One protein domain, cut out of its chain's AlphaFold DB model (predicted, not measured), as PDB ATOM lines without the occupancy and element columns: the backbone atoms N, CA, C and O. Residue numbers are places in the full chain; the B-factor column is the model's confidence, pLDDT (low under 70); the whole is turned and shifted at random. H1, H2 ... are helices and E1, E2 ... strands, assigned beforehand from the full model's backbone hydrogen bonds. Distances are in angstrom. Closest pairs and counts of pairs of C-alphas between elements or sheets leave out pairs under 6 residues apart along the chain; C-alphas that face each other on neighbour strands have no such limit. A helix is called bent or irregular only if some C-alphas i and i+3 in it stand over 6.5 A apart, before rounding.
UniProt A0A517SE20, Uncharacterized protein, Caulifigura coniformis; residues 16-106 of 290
ATOM      1  N   HIS A  16     212.785 141.858 169.484       57.16
ATOM      2  CA  HIS A  16     213.946 141.281 168.795       57.16
ATOM      3  C   HIS A  16     213.596 140.037 167.965       57.16
ATOM      4  O   HIS A  16     214.077 139.883 166.846       57.16
ATOM      5  N   GLY A  17     212.724 139.171 168.485       53.06
ATOM      6  CA  GLY A  17     212.222 137.989 167.777       53.06
ATOM      7  C   GLY A  17     211.232 138.316 166.653       53.06
ATOM      8  O   GLY A  17     210.861 137.425 165.893       53.06
ATOM      9  N   LEU A  18     210.816 139.581 166.544       51.69
ATOM     10  CA  LEU A  18     209.893 140.103 165.535       51.69
ATOM     11  C   LEU A  18     210.555 141.112 164.575       51.69
ATOM     12  O   LEU A  18     209.875 141.684 163.727       51.69
ATOM     13  N   GLY A  19     211.877 141.307 164.666       49.16
ATOM     14  CA  GLY A  19     212.641 142.141 163.734       49.16
ATOM     15  C   GLY A  19     212.724 143.630 164.084       49.16
ATOM     16  O   GLY A  19     213.150 144.412 163.239       49.16
ATOM     17  N   SER A  20     212.361 144.047 165.304       51.22
ATOM     18  CA  SER A  20     212.633 145.414 165.768       51.22
ATOM     19  C   SER A  20     214.133 145.579 166.062       51.22
ATOM     20  O   SER A  20     214.657 144.859 166.920       51.22
ATOM     21  N   PRO A  21     214.848 146.505 165.393       46.00
ATOM     22  CA  PRO A  21     216.298 146.631 165.542       46.00
ATOM     23  C   PRO A  21     216.719 147.128 166.935       46.00
ATOM     24  O   PRO A  21     217.818 146.805 167.379       46.00
ATOM     25  N   HIS A  22     215.848 147.852 167.653       59.53
ATOM     26  CA  HIS A  22     216.143 148.417 168.975       59.53
ATOM     27  C   HIS A  22     214.875 148.470 169.858       59.53
ATOM     28  O   HIS A  22     214.040 149.352 169.647       59.53
ATOM     29  N   PRO A  23     214.668 147.551 170.828       76.00
ATOM     30  CA  PRO A  23     213.589 147.690 171.802       76.00
ATOM     31  C   PRO A  23     213.859 148.860 172.752       76.00
ATOM     32  O   PRO A  23     215.011 149.186 173.046       76.00
ATOM     33  N   LEU A  24     212.791 149.482 173.244       80.69
ATOM     34  CA  LEU A  24     212.895 150.526 174.258       80.69
ATOM     35  C   LEU A  24     213.359 149.916 175.588       80.69
ATOM     36  O   LEU A  24     212.986 148.780 175.898       80.69
ATOM     37  N   PRO A  25     214.152 150.651 176.384       84.50
ATOM     38  CA  PRO A  25     214.549 150.178 177.700       84.50
ATOM     39  C   PRO A  25     213.330 150.079 178.647       84.50
ATOM     40  O   PRO A  25     212.327 150.768 178.426       84.50
ATOM     41  N   PRO A  26     213.380 149.237 179.701       80.62
ATOM     42  CA  PRO A  26     212.256 149.045 180.628       80.62
ATOM     43  C   PRO A  26     211.795 150.326 181.341       80.62
ATOM     44  O   PRO A  26     210.626 150.460 181.685       80.62
ATOM     45  N   ASP A  27     212.703 151.280 181.536       83.25
ATOM     46  CA  ASP A  27     212.479 152.583 182.165       83.25
ATOM     47  C   ASP A  27     212.246 153.710 181.143       83.25
ATOM     48  O   ASP A  27     212.292 154.898 181.483       83.25
ATOM     49  N   TYR A  28     211.980 153.353 179.880       87.38
ATOM     50  CA  TYR A  28     211.720 154.326 178.832       87.38
ATOM     51  C   TYR A  28     210.596 155.283 179.227       87.38
ATOM     52  O   TYR A  28     209.445 154.891 179.418       87.38
ATOM     53  N   THR A  29     210.949 156.563 179.265       88.94
ATOM     54  CA  THR A  29     210.025 157.670 179.468       88.94
ATOM     55  C   THR A  29     210.058 158.553 178.219       88.94
ATOM     56  O   THR A  29     211.124 159.082 177.883       88.94
ATOM     57  N   PRO A  30     208.933 158.738 177.507       82.88
ATOM     58  CA  PRO A  30     208.847 159.709 176.425       82.88
ATOM     59  C   PRO A  30     209.207 161.114 176.917       82.88
ATOM     60  O   PRO A  30     208.798 161.523 177.999       82.88
ATOM     61  N   THR A  31     209.937 161.887 176.117       77.44
ATOM     62  CA  THR A  31     210.117 163.322 176.365       77.44
ATOM     63  C   THR A  31     208.850 164.091 175.961       77.44
ATOM     64  O   THR A  31     208.067 163.620 175.136       77.44
ATOM     65  N   ASN A  32     208.630 165.281 176.533       77.50
ATOM     66  CA  ASN A  32     207.515 166.186 176.190       77.50
ATOM     67  C   ASN A  32     206.096 165.632 176.454       77.50
ATOM     68  O   ASN A  32     205.146 165.967 175.741       77.50
ATOM     69  N   TYR A  33     205.923 164.791 177.477       82.06
ATOM     70  CA  TYR A  33     204.587 164.430 177.957       82.06
ATOM     71  C   TYR A  33     203.971 165.586 178.761       82.06
ATOM     72  O   TYR A  33     204.674 166.301 179.472       82.06
ATOM     73  N   SER A  34     202.651 165.770 178.667       80.94
ATOM     74  CA  SER A  34     201.914 166.702 179.537       80.94
ATOM     75  C   SER A  34     201.562 166.071 180.875       80.94
ATOM     76  O   SER A  34     201.568 166.743 181.902       80.94
ATOM     77  N   VAL A  35     201.199 164.788 180.856       91.56
ATOM     78  CA  VAL A  35     200.669 164.068 182.015       91.56
ATOM     79  C   VAL A  35     201.219 162.648 182.031       91.56
ATOM     80  O   VAL A  35     201.172 161.954 181.021       91.56
ATOM     81  N   ALA A  36     201.705 162.198 183.185       96.00
ATOM     82  CA  ALA A  36     201.922 160.783 183.464       96.00
ATOM     83  C   ALA A  36     200.624 160.219 184.063       96.00
ATOM     84  O   ALA A  36     200.230 160.571 185.175       96.00
ATOM     85  N   HIS A  37     199.907 159.407 183.293       97.50
ATOM     86  CA  HIS A  37     198.610 158.868 183.670       97.50
ATOM     87  C   HIS A  37     198.762 157.489 184.322       97.50
ATOM     88  O   HIS A  37     199.263 156.558 183.696       97.50
ATOM     89  N   ARG A  38     198.293 157.350 185.569       98.12
ATOM     90  CA  ARG A  38     198.185 156.056 186.257       98.12
ATOM     91  C   ARG A  38     196.949 155.310 185.762       98.12
ATOM     92  O   ARG A  38     195.836 155.762 186.032       98.12
ATOM     93  N   VAL A  39     197.171 154.184 185.086       97.44
ATOM     94  CA  VAL A  39     196.105 153.351 184.517       97.44
ATOM     95  C   VAL A  39     195.277 152.665 185.604       97.44
ATOM     96  O   VAL A  39     195.763 152.418 186.713       97.44
ATOM     97  N   LYS A  40     194.018 152.365 185.285       96.69
ATOM     98  CA  LYS A  40     193.036 151.751 186.187       96.69
ATOM     99  C   LYS A  40     192.337 150.557 185.549       96.69
ATOM    100  O   LYS A  40     192.254 150.445 184.325       96.69
ATOM    101  N   ASP A  41     191.759 149.714 186.401       96.19
ATOM    102  CA  ASP A  41     190.864 148.636 185.984       96.19
ATOM    103  C   ASP A  41     189.729 149.187 185.102       96.19
ATOM    104  O   ASP A  41     189.073 150.178 185.428       96.19
ATOM    105  N   GLY A  42     189.506 148.535 183.960       90.62
ATOM    106  CA  GLY A  42     188.466 148.902 182.994       90.62
ATOM    107  C   GLY A  42     188.861 149.979 181.978       90.62
ATOM    108  O   GLY A  42     188.108 150.201 181.027       90.62
ATOM    109  N   GLU A  43     190.029 150.615 182.110       95.75
ATOM    110  CA  GLU A  43     190.548 151.502 181.068       95.75
ATOM    111  C   GLU A  43     191.081 150.705 179.867       95.75
ATOM    112  O   GLU A  43     191.538 149.567 179.970       95.75
ATOM    113  N   ARG A  44     191.022 151.327 178.690       95.94
ATOM    114  CA  ARG A  44     191.599 150.844 177.432       95.94
ATOM    115  C   ARG A  44     192.279 151.999 176.709       95.94
ATOM    116  O   ARG A  44     192.077 153.166 177.061       95.94
ATOM    117  N   TRP A  45     193.046 151.704 175.664       95.06
ATOM    118  CA  TRP A  45     193.656 152.752 174.845       95.06
ATOM    119  C   TRP A  45     192.613 153.728 174.293       95.06
ATOM    120  O   TRP A  45     192.844 154.932 174.322       95.06
ATOM    121  N   GLU A  46     191.440 153.243 173.881       93.56
ATOM    122  CA  GLU A  46     190.333 154.059 173.374       93.56
ATOM    123  C   GLU A  46     189.784 155.018 174.430       93.56
ATOM    124  O   GLU A  46     189.519 156.186 174.135       93.56
ATOM    125  N   THR A  47     189.627 154.554 175.673       95.06
ATOM    126  CA  THR A  47     189.078 155.389 176.748       95.06
ATOM    127  C   THR A  47     190.083 156.448 177.190       95.06
ATOM    128  O   THR A  47     189.688 157.592 177.411       95.06
ATOM    129  N   LEU A  48     191.377 156.107 177.265       95.06
ATOM    130  CA  LEU A  48     192.439 157.072 177.567       95.06
ATOM    131  C   LEU A  48     192.601 158.103 176.448       95.06
ATOM    132  O   LEU A  48     192.617 159.302 176.715       95.06
ATOM    133  N   ALA A  49     192.655 157.647 175.199       87.75
ATOM    134  CA  ALA A  49     192.764 158.508 174.029       87.75
ATOM    135  C   ALA A  49     191.612 159.521 173.974       87.75
ATOM    136  O   ALA A  49     191.841 160.727 173.881       87.75
ATOM    137  N   LYS A  50     190.372 159.050 174.168       84.50
ATOM    138  CA  LYS A  50     189.183 159.907 174.245       84.50
ATOM    139  C   LYS A  50     189.258 160.911 175.399       84.50
ATOM    140  O   LYS A  50     188.951 162.082 175.205       84.50
ATOM    141  N   LYS A  51     189.672 160.469 176.591       92.31
ATOM    142  CA  LYS A  51     189.799 161.317 177.789       92.31
ATOM    143  C   LYS A  51     190.783 162.468 177.587       92.31
ATOM    144  O   LYS A  51     190.529 163.573 178.058       92.31
ATOM    145  N   TYR A  52     191.888 162.205 176.897       88.06
ATOM    146  CA  TYR A  52     192.945 163.184 176.666       88.06
ATOM    147  C   TYR A  52     192.861 163.881 175.305       88.06
ATOM    148  O   TYR A  52     193.704 164.727 175.024       88.06
ATOM    149  N   GLN A  53     191.825 163.587 174.508       84.25
ATOM    150  CA  GLN A  53     191.602 164.150 173.171       84.25
ATOM    151  C   GLN A  53     192.796 163.916 172.231       84.25
ATOM    152  O   GLN A  53     193.239 164.819 171.530       84.25
ATOM    153  N   VAL A  54     193.326 162.693 172.233       80.12
ATOM    154  CA  VAL A  54     194.426 162.258 171.359       80.12
ATOM    155  C   VAL A  54     193.993 161.044 170.540       80.12
ATOM    156  O   VAL A  54     193.091 160.312 170.940       80.12
ATOM    157  N   GLY A  55     194.633 160.796 169.395       79.94
ATOM    158  CA  GLY A  55     194.403 159.573 168.621       79.94
ATOM    159  C   GLY A  55     194.879 158.317 169.363       79.94
ATOM    160  O   GLY A  55     195.912 158.338 170.029       79.94
ATOM    161  N   VAL A  56     194.163 157.194 169.222       83.94
ATOM    162  CA  VAL A  56     194.521 155.910 169.869       83.94
ATOM    163  C   VAL A  56     195.912 155.437 169.448       83.94
ATOM    164  O   VAL A  56     196.767 155.182 170.294       83.94
ATOM    165  N   LYS A  57     196.166 155.373 168.133       80.56
ATOM    166  CA  LYS A  57     197.477 154.986 167.591       80.56
ATOM    167  C   LYS A  57     198.581 155.949 168.034       80.56
ATOM    168  O   LYS A  57     199.667 155.491 168.374       80.56
ATOM    169  N   THR A  58     198.283 157.248 168.084       76.81
ATOM    170  CA  THR A  58     199.196 158.297 168.564       76.81
ATOM    171  C   THR A  58     199.577 158.070 170.024       76.81
ATOM    172  O   THR A  58     200.752 158.077 170.373       76.81
ATOM    173  N   LEU A  59     198.604 157.794 170.891       88.38
ATOM    174  CA  LEU A  59     198.866 157.526 172.301       88.38
ATOM    175  C   LEU A  59     199.756 156.284 172.489       88.38
ATOM    176  O   LEU A  59     200.722 156.325 173.254       88.38
ATOM    177  N   ILE A  60     199.480 155.205 171.750       89.31
ATOM    178  CA  ILE A  60     200.273 153.968 171.784       89.31
ATOM    179  C   ILE A  60     201.705 154.222 171.287       89.31
ATOM    180  O   ILE A  60     202.677 153.904 171.973       89.31
ATOM    181  N   ARG A  61     201.857 154.836 170.108       83.56
ATOM    182  CA  ARG A  61     203.166 155.098 169.494       83.56
ATOM    183  C   ARG A  61     203.986 156.106 170.296       83.56
ATOM    184  O   ARG A  61     205.207 155.966 170.355       83.56
ATOM    185  N   PHE A  62     203.353 157.069 170.963       85.94
ATOM    186  CA  PHE A  62     204.033 157.975 171.886       85.94
ATOM    187  C   PHE A  62     204.718 157.216 173.028       85.94
ATOM    188  O   PHE A  62     205.878 157.496 173.323       85.94
ATOM    189  N   ASN A  63     204.039 156.217 173.599       92.56
ATOM    190  CA  ASN A  63     204.566 155.411 174.696       92.56
ATOM    191  C   ASN A  63     205.573 154.348 174.239       92.56
ATOM    192  O   ASN A  63     206.553 154.116 174.937       92.56
ATOM    193  N   PHE A  64     205.355 153.712 173.084       89.62
ATOM    194  CA  PHE A  64     206.071 152.478 172.716       89.62
ATOM    195  C   PHE A  64     206.842 152.529 171.393       89.62
ATOM    196  O   PHE A  64     207.455 151.539 170.997       89.62
ATOM    197  N   LYS A  65     206.799 153.655 170.670       81.81
ATOM    198  CA  LYS A  65     207.423 153.832 169.340       81.81
ATOM    199  C   LYS A  65     207.022 152.766 168.314       81.81
ATOM    200  O   LYS A  65     207.732 152.511 167.347       81.81
ATOM    201  N   THR A  66     205.854 152.162 168.501       78.31
ATOM    202  CA  THR A  66     205.294 151.134 167.630       78.31
ATOM    203  C   THR A  66     203.778 151.099 167.779       78.31
ATOM    204  O   THR A  66     203.241 151.563 168.780       78.31
ATOM    205  N   THR A  67     203.094 150.543 166.786       80.75
ATOM    206  CA  THR A  67     201.659 150.216 166.820       80.75
ATOM    207  C   THR A  67     201.409 148.747 166.467       80.75
ATOM    208  O   THR A  67     200.258 148.336 166.331       80.75
ATOM    209  N   ILE A  68     202.475 147.946 166.320       79.88
ATOM    210  CA  ILE A  68     202.388 146.510 166.038       79.88
ATOM    211  C   ILE A  68     201.811 145.817 167.284       79.88
ATOM    212  O   ILE A  68     202.446 145.907 168.338       79.88
ATOM    213  N   PRO A  69     200.660 145.120 167.193       84.50
ATOM    214  CA  PRO A  69     199.956 144.584 168.362       84.50
ATOM    215  C   PRO A  69     200.829 143.739 169.296       84.50
ATOM    216  O   PRO A  69     200.829 143.976 170.501       84.50
ATOM    217  N   ASP A  70     201.648 142.839 168.745       80.88
ATOM    218  CA  ASP A  70     202.548 141.988 169.534       80.88
ATOM    219  C   ASP A  70     203.570 142.808 170.340       80.88
ATOM    220  O   ASP A  70     203.833 142.507 171.504       80.88
ATOM    221  N   HIS A  71     204.121 143.878 169.756       85.25
ATOM    222  CA  HIS A  71     205.059 144.755 170.460       85.25
ATOM    223  C   HIS A  71     204.350 145.582 171.529       85.25
ATOM    224  O   HIS A  71     204.870 145.740 172.628       85.25
ATOM    225  N   VAL A  72     203.163 146.107 171.215       91.38
ATOM    226  CA  VAL A  72     202.350 146.877 172.165       91.38
ATOM    227  C   VAL A  72     202.025 146.020 173.382       91.38
ATOM    228  O   VAL A  72     202.233 146.464 174.507       91.38
ATOM    229  N   ASN A  73     201.591 144.779 173.164       92.56
ATOM    230  CA  ASN A  73     201.326 143.829 174.236       92.56
ATOM    231  C   ASN A  73     202.596 143.551 175.060       92.56
ATOM    232  O   ASN A  73     202.562 143.600 176.286       92.56
ATOM    233  N   TRP A  74     203.749 143.372 174.406       91.00
ATOM    234  CA  TRP A  74     205.031 143.219 175.099       91.00
ATOM    235  C   TRP A  74     205.377 144.412 176.006       91.00
ATOM    236  O   TRP A  74     205.714 144.225 177.177       91.00
ATOM    237  N   TYR A  75     205.231 145.642 175.505       93.75
ATOM    238  CA  TYR A  75     205.501 146.857 176.279       93.75
ATOM    239  C   TYR A  75     204.468 147.129 177.382       93.75
ATOM    240  O   TYR A  75     204.812 147.737 178.397       93.75
ATOM    241  N   LEU A  76     203.223 146.664 177.238       95.00
ATOM    242  CA  LEU A  76     202.238 146.712 178.323       95.00
ATOM    243  C   LEU A  76     202.708 145.899 179.534       95.00
ATOM    244  O   LEU A  76     202.609 146.380 180.663       95.00
ATOM    245  N   GLY A  77     203.256 144.706 179.303       93.62
ATOM    246  CA  GLY A  77     203.836 143.886 180.365       93.62
ATOM    247  C   GLY A  77     205.131 144.478 180.923       93.62
ATOM    248  O   GLY A  77     205.288 144.561 182.137       93.62
ATOM    249  N   LEU A  78     206.048 144.919 180.055       92.69
ATOM    250  CA  LEU A  78     207.381 145.362 180.479       92.69
ATOM    251  C   LEU A  78     207.420 146.791 181.042       92.69
ATOM    252  O   LEU A  78     207.920 146.995 182.143       92.69
ATOM    253  N   ASN A  79     206.940 147.778 180.284       94.12
ATOM    254  CA  ASN A  79     207.139 149.201 180.588       94.12
ATOM    255  C   ASN A  79     206.001 149.765 181.437       94.12
ATOM    256  O   ASN A  79     206.232 150.546 182.357       94.12
ATOM    257  N   VAL A  80     204.761 149.363 181.146       96.12
ATOM    258  CA  VAL A  80     203.607 149.756 181.972       96.12
ATOM    259  C   VAL A  80     203.504 148.857 183.205       96.12
ATOM    260  O   VAL A  80     203.014 149.300 184.244       96.12
ATOM    261  N   GLY A  81     203.991 147.616 183.131       95.94
ATOM    262  CA  GLY A  81     203.944 146.668 184.243       95.94
ATOM    263  C   GLY A  81     202.575 146.032 184.449       95.94
ATOM    264  O   GLY A  81     202.208 145.719 185.582       95.94
ATOM    265  N   CYS A  82     201.782 145.906 183.381       96.50
ATOM    266  CA  CYS A  82     200.478 145.258 183.431       96.50
ATOM    267  C   CYS A  82     200.635 143.781 183.812       96.50
ATOM    268  O   CYS A  82     201.492 143.079 183.284       96.50
ATOM    269  N   ASN A  83     199.786 143.320 184.729       96.06
ATOM    270  CA  ASN A  83     199.841 141.977 185.312       96.06
ATOM    271  C   ASN A  83     198.480 141.257 185.339       96.06
ATOM    272  O   ASN A  83     198.384 140.154 185.878       96.06
ATOM    273  N   LYS A  84     197.441 141.854 184.744       95.88
ATOM    274  CA  LYS A  84     196.121 141.239 184.550       95.88
ATOM    275  C   LYS A  84     195.765 141.169 183.064       95.88
ATOM    276  O   LYS A  84     196.309 141.907 182.241       95.88
ATOM    277  N   THR A  85     194.825 140.297 182.733       94.44
ATOM    278  CA  THR A  85     194.305 140.061 181.384       94.44
ATOM    279  C   THR A  85     192.784 139.904 181.427       94.44
ATOM    280  O   THR A  85     192.207 139.730 182.500       94.44
ATOM    281  N   THR A  86     192.130 139.978 180.268       92.38
ATOM    282  CA  THR A  86     190.723 139.573 180.100       92.38
ATOM    283  C   THR A  86     190.568 138.291 179.280       92.38
ATOM    284  O   THR A  86     189.463 137.766 179.192       92.38
ATOM    285  N   ASP A  87     191.634 137.817 178.629       90.50
ATOM    286  CA  ASP A  87     191.578 136.770 177.599       90.50
ATOM    287  C   ASP A  87     192.733 135.753 177.661       90.50
ATOM    288  O   ASP A  87     192.797 134.873 176.809       90.50
ATOM    289  N   ASP A  88     193.634 135.848 178.649       89.25
ATOM    290  CA  ASP A  88     194.863 135.038 178.754       89.25
ATOM    291  C   ASP A  88     195.839 135.208 177.566       89.25
ATOM    292  O   ASP A  88     196.812 134.458 177.447       89.25
ATOM    293  N   LEU A  89     195.630 136.218 176.709       88.25
ATOM    294  CA  LEU A  89     196.441 136.494 175.516       88.25
ATOM    295  C   LEU A  89     197.070 137.891 175.546       88.25
ATOM    296  O   LEU A  89     198.232 138.065 175.172       88.25
ATOM    297  N   ASN A  90     196.314 138.889 175.994       91.62
ATOM    298  CA  ASN A  90     196.707 140.289 176.000       91.62
ATOM    299  C   ASN A  90     196.733 140.839 177.422       91.62
ATOM    300  O   ASN A  90     195.821 140.611 178.222       91.62
ATOM    301  N   TRP A  91     197.772 141.605 177.732       95.69
ATOM    302  CA  TRP A  91     197.808 142.409 178.937       95.69
ATOM    303  C   TRP A  91     196.749 143.502 178.866       95.69
ATOM    304  O   TRP A  91     196.543 144.141 177.833       95.69
ATOM    305  N   ALA A  92     196.099 143.732 179.995       96.19
ATOM    306  CA  ALA A  92     195.101 144.769 180.157       96.19
ATOM    307  C   ALA A  92     195.568 145.792 181.193       96.19
ATOM    308  O   ALA A  92     196.290 145.463 182.140       96.19
ATOM    309  N   PHE A  93     195.128 147.039 181.020       97.69
ATOM    310  CA  PHE A  93     195.315 148.059 182.040       97.69
ATOM    311  C   PHE A  93     194.650 147.631 183.341       97.69
ATOM    312  O   PHE A  93     193.524 147.130 183.356       97.69
ATOM    313  N   SER A  94     195.392 147.822 184.425       96.00
ATOM    314  CA  SER A  94     195.003 147.392 185.753       96.00
ATOM    315  C   SER A  94     195.569 148.348 186.791       96.00
ATOM    316  O   SER A  94     196.697 148.822 186.656       96.00
ATOM    317  N   ASP A  95     194.817 148.593 187.855       96.69
ATOM    318  CA  ASP A  95     195.264 149.368 189.012       96.69
ATOM    319  C   ASP A  95     196.500 148.754 189.706       96.69
ATOM    320  O   ASP A  95     197.363 149.475 190.225       96.69
ATOM    321  N   SER A  96     196.616 147.426 189.628       96.75
ATOM    322  CA  SER A  96     197.723 146.607 190.128       96.75
ATOM    323  C   SER A  96     198.979 146.635 189.256       96.75
ATOM    324  O   SER A  96     199.954 145.964 189.600       96.75
ATOM    325  N   ALA A  97     198.965 147.349 188.126       96.81
ATOM    326  CA  ALA A  97     200.134 147.480 187.267       96.81
ATOM    327  C   ALA A  97     201.237 148.302 187.957       96.81
ATOM    328  O   ALA A  97     200.955 149.315 188.606       96.81
ATOM    329  N   GLN A  98     202.495 147.885 187.794       94.94
ATOM    330  CA  GLN A  98     203.646 148.544 188.415       94.94
ATOM    331  C   GLN A  98     204.770 148.753 187.383       94.94
ATOM    332  O   GLN A  98     205.422 147.779 187.016       94.94
ATOM    333  N   PRO A  99     205.026 149.998 186.930       96.06
ATOM    334  CA  PRO A  99     204.612 151.268 187.546       96.06
ATOM    335  C   PRO A  99     203.161 151.706 187.264       96.06
ATOM    336  O   PRO A  99     202.646 152.594 187.950       96.06
ATOM    337  N   GLY A 100     202.500 151.107 186.272       96.75
ATOM    338  CA  GLY A 100     201.129 151.426 185.875       96.75
ATOM    339  C   GLY A 100     200.991 152.780 185.181       96.75
ATOM    340  O   GLY A 100     199.932 153.397 185.258       96.75
ATOM    341  N   ILE A 101     202.054 153.284 184.551       97.81
ATOM    342  CA  ILE A 101     202.079 154.625 183.961       97.81
ATOM    343  C   ILE A 101     202.013 154.553 182.437       97.81
ATOM    344  O   ILE A 101     202.764 153.821 181.800       97.81
ATOM    345  N   VAL A 102     201.134 155.373 181.868       96.94
ATOM    346  CA  VAL A 102     201.082 155.720 180.446       96.94
ATOM    347  C   VAL A 102     201.275 157.227 180.330       96.94
ATOM    348  O   VAL A 102     200.613 158.009 181.008       96.94
ATOM    349  N   TYR A 103     202.176 157.661 179.465       95.62
ATOM    350  CA  TYR A 103     202.475 159.068 179.250       95.62
ATOM    351  C   TYR A 103     201.548 159.650 178.187       95.62
ATOM    352  O   TYR A 103     201.361 159.081 177.111       95.62
ATOM    353  N   ILE A 104     200.960 160.800 178.490       93.62
ATOM    354  CA  ILE A 104     200.068 161.528 177.597       93.62
ATOM    355  C   ILE A 104     200.898 162.590 176.876       93.62
ATOM    356  O   ILE A 104     201.541 163.398 177.558       93.62
ATOM    357  N   PRO A 105     200.904 162.626 175.534       85.94
ATOM    358  CA  PRO A 105     201.662 163.631 174.800       85.94
ATOM    359  C   PRO A 105     201.237 165.046 175.221       85.94
ATOM    360  O   PRO A 105     200.093 165.287 175.622       85.94
ATOM    361  N   GLY A 106     202.178 165.988 175.215       74.94
ATOM    362  CA  GLY A 106     201.860 167.390 175.452       74.94
ATOM    363  C   GLY A 106     200.842 167.904 174.438       74.94
ATOM    364  O   GLY A 106     200.984 167.631 173.249       74.94
TER     365      GLY A 106
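Overview. This is residues 16 to 106 of the 290 residues of an uncharacterized protein of Caulifigura coniformis (UniProt A0A517SE20). A short two-stranded antiparallel ribbon, E1 and E2, has three helices gathered on the E2 side: H2 packs on E2, while H1 and H3 meet H2 near its first and last residues. Loops make up much of the rest: residues 16 to 32 run into E1 along the outside, and residues 81 to 100 loop out and back from H3 to E2. The printed part has 91 residues with three named helices and two named strands in the order E1, H1, H2, H3, E2. The class is mixed, helices and strands, with 40 residues in named elements, under half of those printed. The whole is compact, with a radius of gyration of the C-alphas of 12.3 A and spans of 34 by 30 by 21 A.

Along the chain. Residues 16 to 32 hold no named element. E1, residues 33 to 38, is 13.4 A long and begins at C-alpha 33 (204.587, 164.430, 177.957). H1, residues 45 to 52, is 10.6 A long. H2, residues 56 to 64, is 12.4 A long. H3, residues 69 to 80, is the longest helix at 15.0 A and begins at C-alpha 69 (199.956, 144.584, 168.362). H3 is neither bent nor irregular, but only just: C-alphas 77 and 80 are 6.1 A apart. E2, residues 101 to 105, is 12.9 A long and ends at C-alpha 105 (201.662, 163.631, 174.800).

Arrangement. E1 and E2 are antiparallel neighbours, with 153 degrees between their directions. N 34 and O 104 are 2.8 A apart and N 102 and O 37 are 2.9 A apart, both within hydrogen-bond range. The closest C-alphas of H2 and E2 are those of Asn 63 and Tyr 103, 6.2 A apart. H1 and H2 touch, closest at the C-alphas of Ala 49 and Val 56, 5.2 A apart, and are about perpendicular at 83 degrees. H2 and H3 only just touch, with 3 pairs of C-alphas within 8 A, made by residues 72 to 75 of H3 alone; the closest are those of Phe 64 and Tyr 75, 6.7 A apart. Their lines stand at a steep tilt of 56 degrees, the same way. H1 and H3 are apart. In H1 and H2 every O i to N i+4 pair is within hydrogen-bond range; in H3, 7 of 8 are.

Size, cuts and confidence. The two C-alphas farthest apart are those of Gly 17 and Lys 51, at 33.9 A. The printed part has no cut. The link from H3 to E2, of 20 residues, is long, and within it residues 84 to 85 pair antiparallel with residues 91 to 92. The mean pLDDT of the printed part is 86.8, and residues 16 to 22 are under 70.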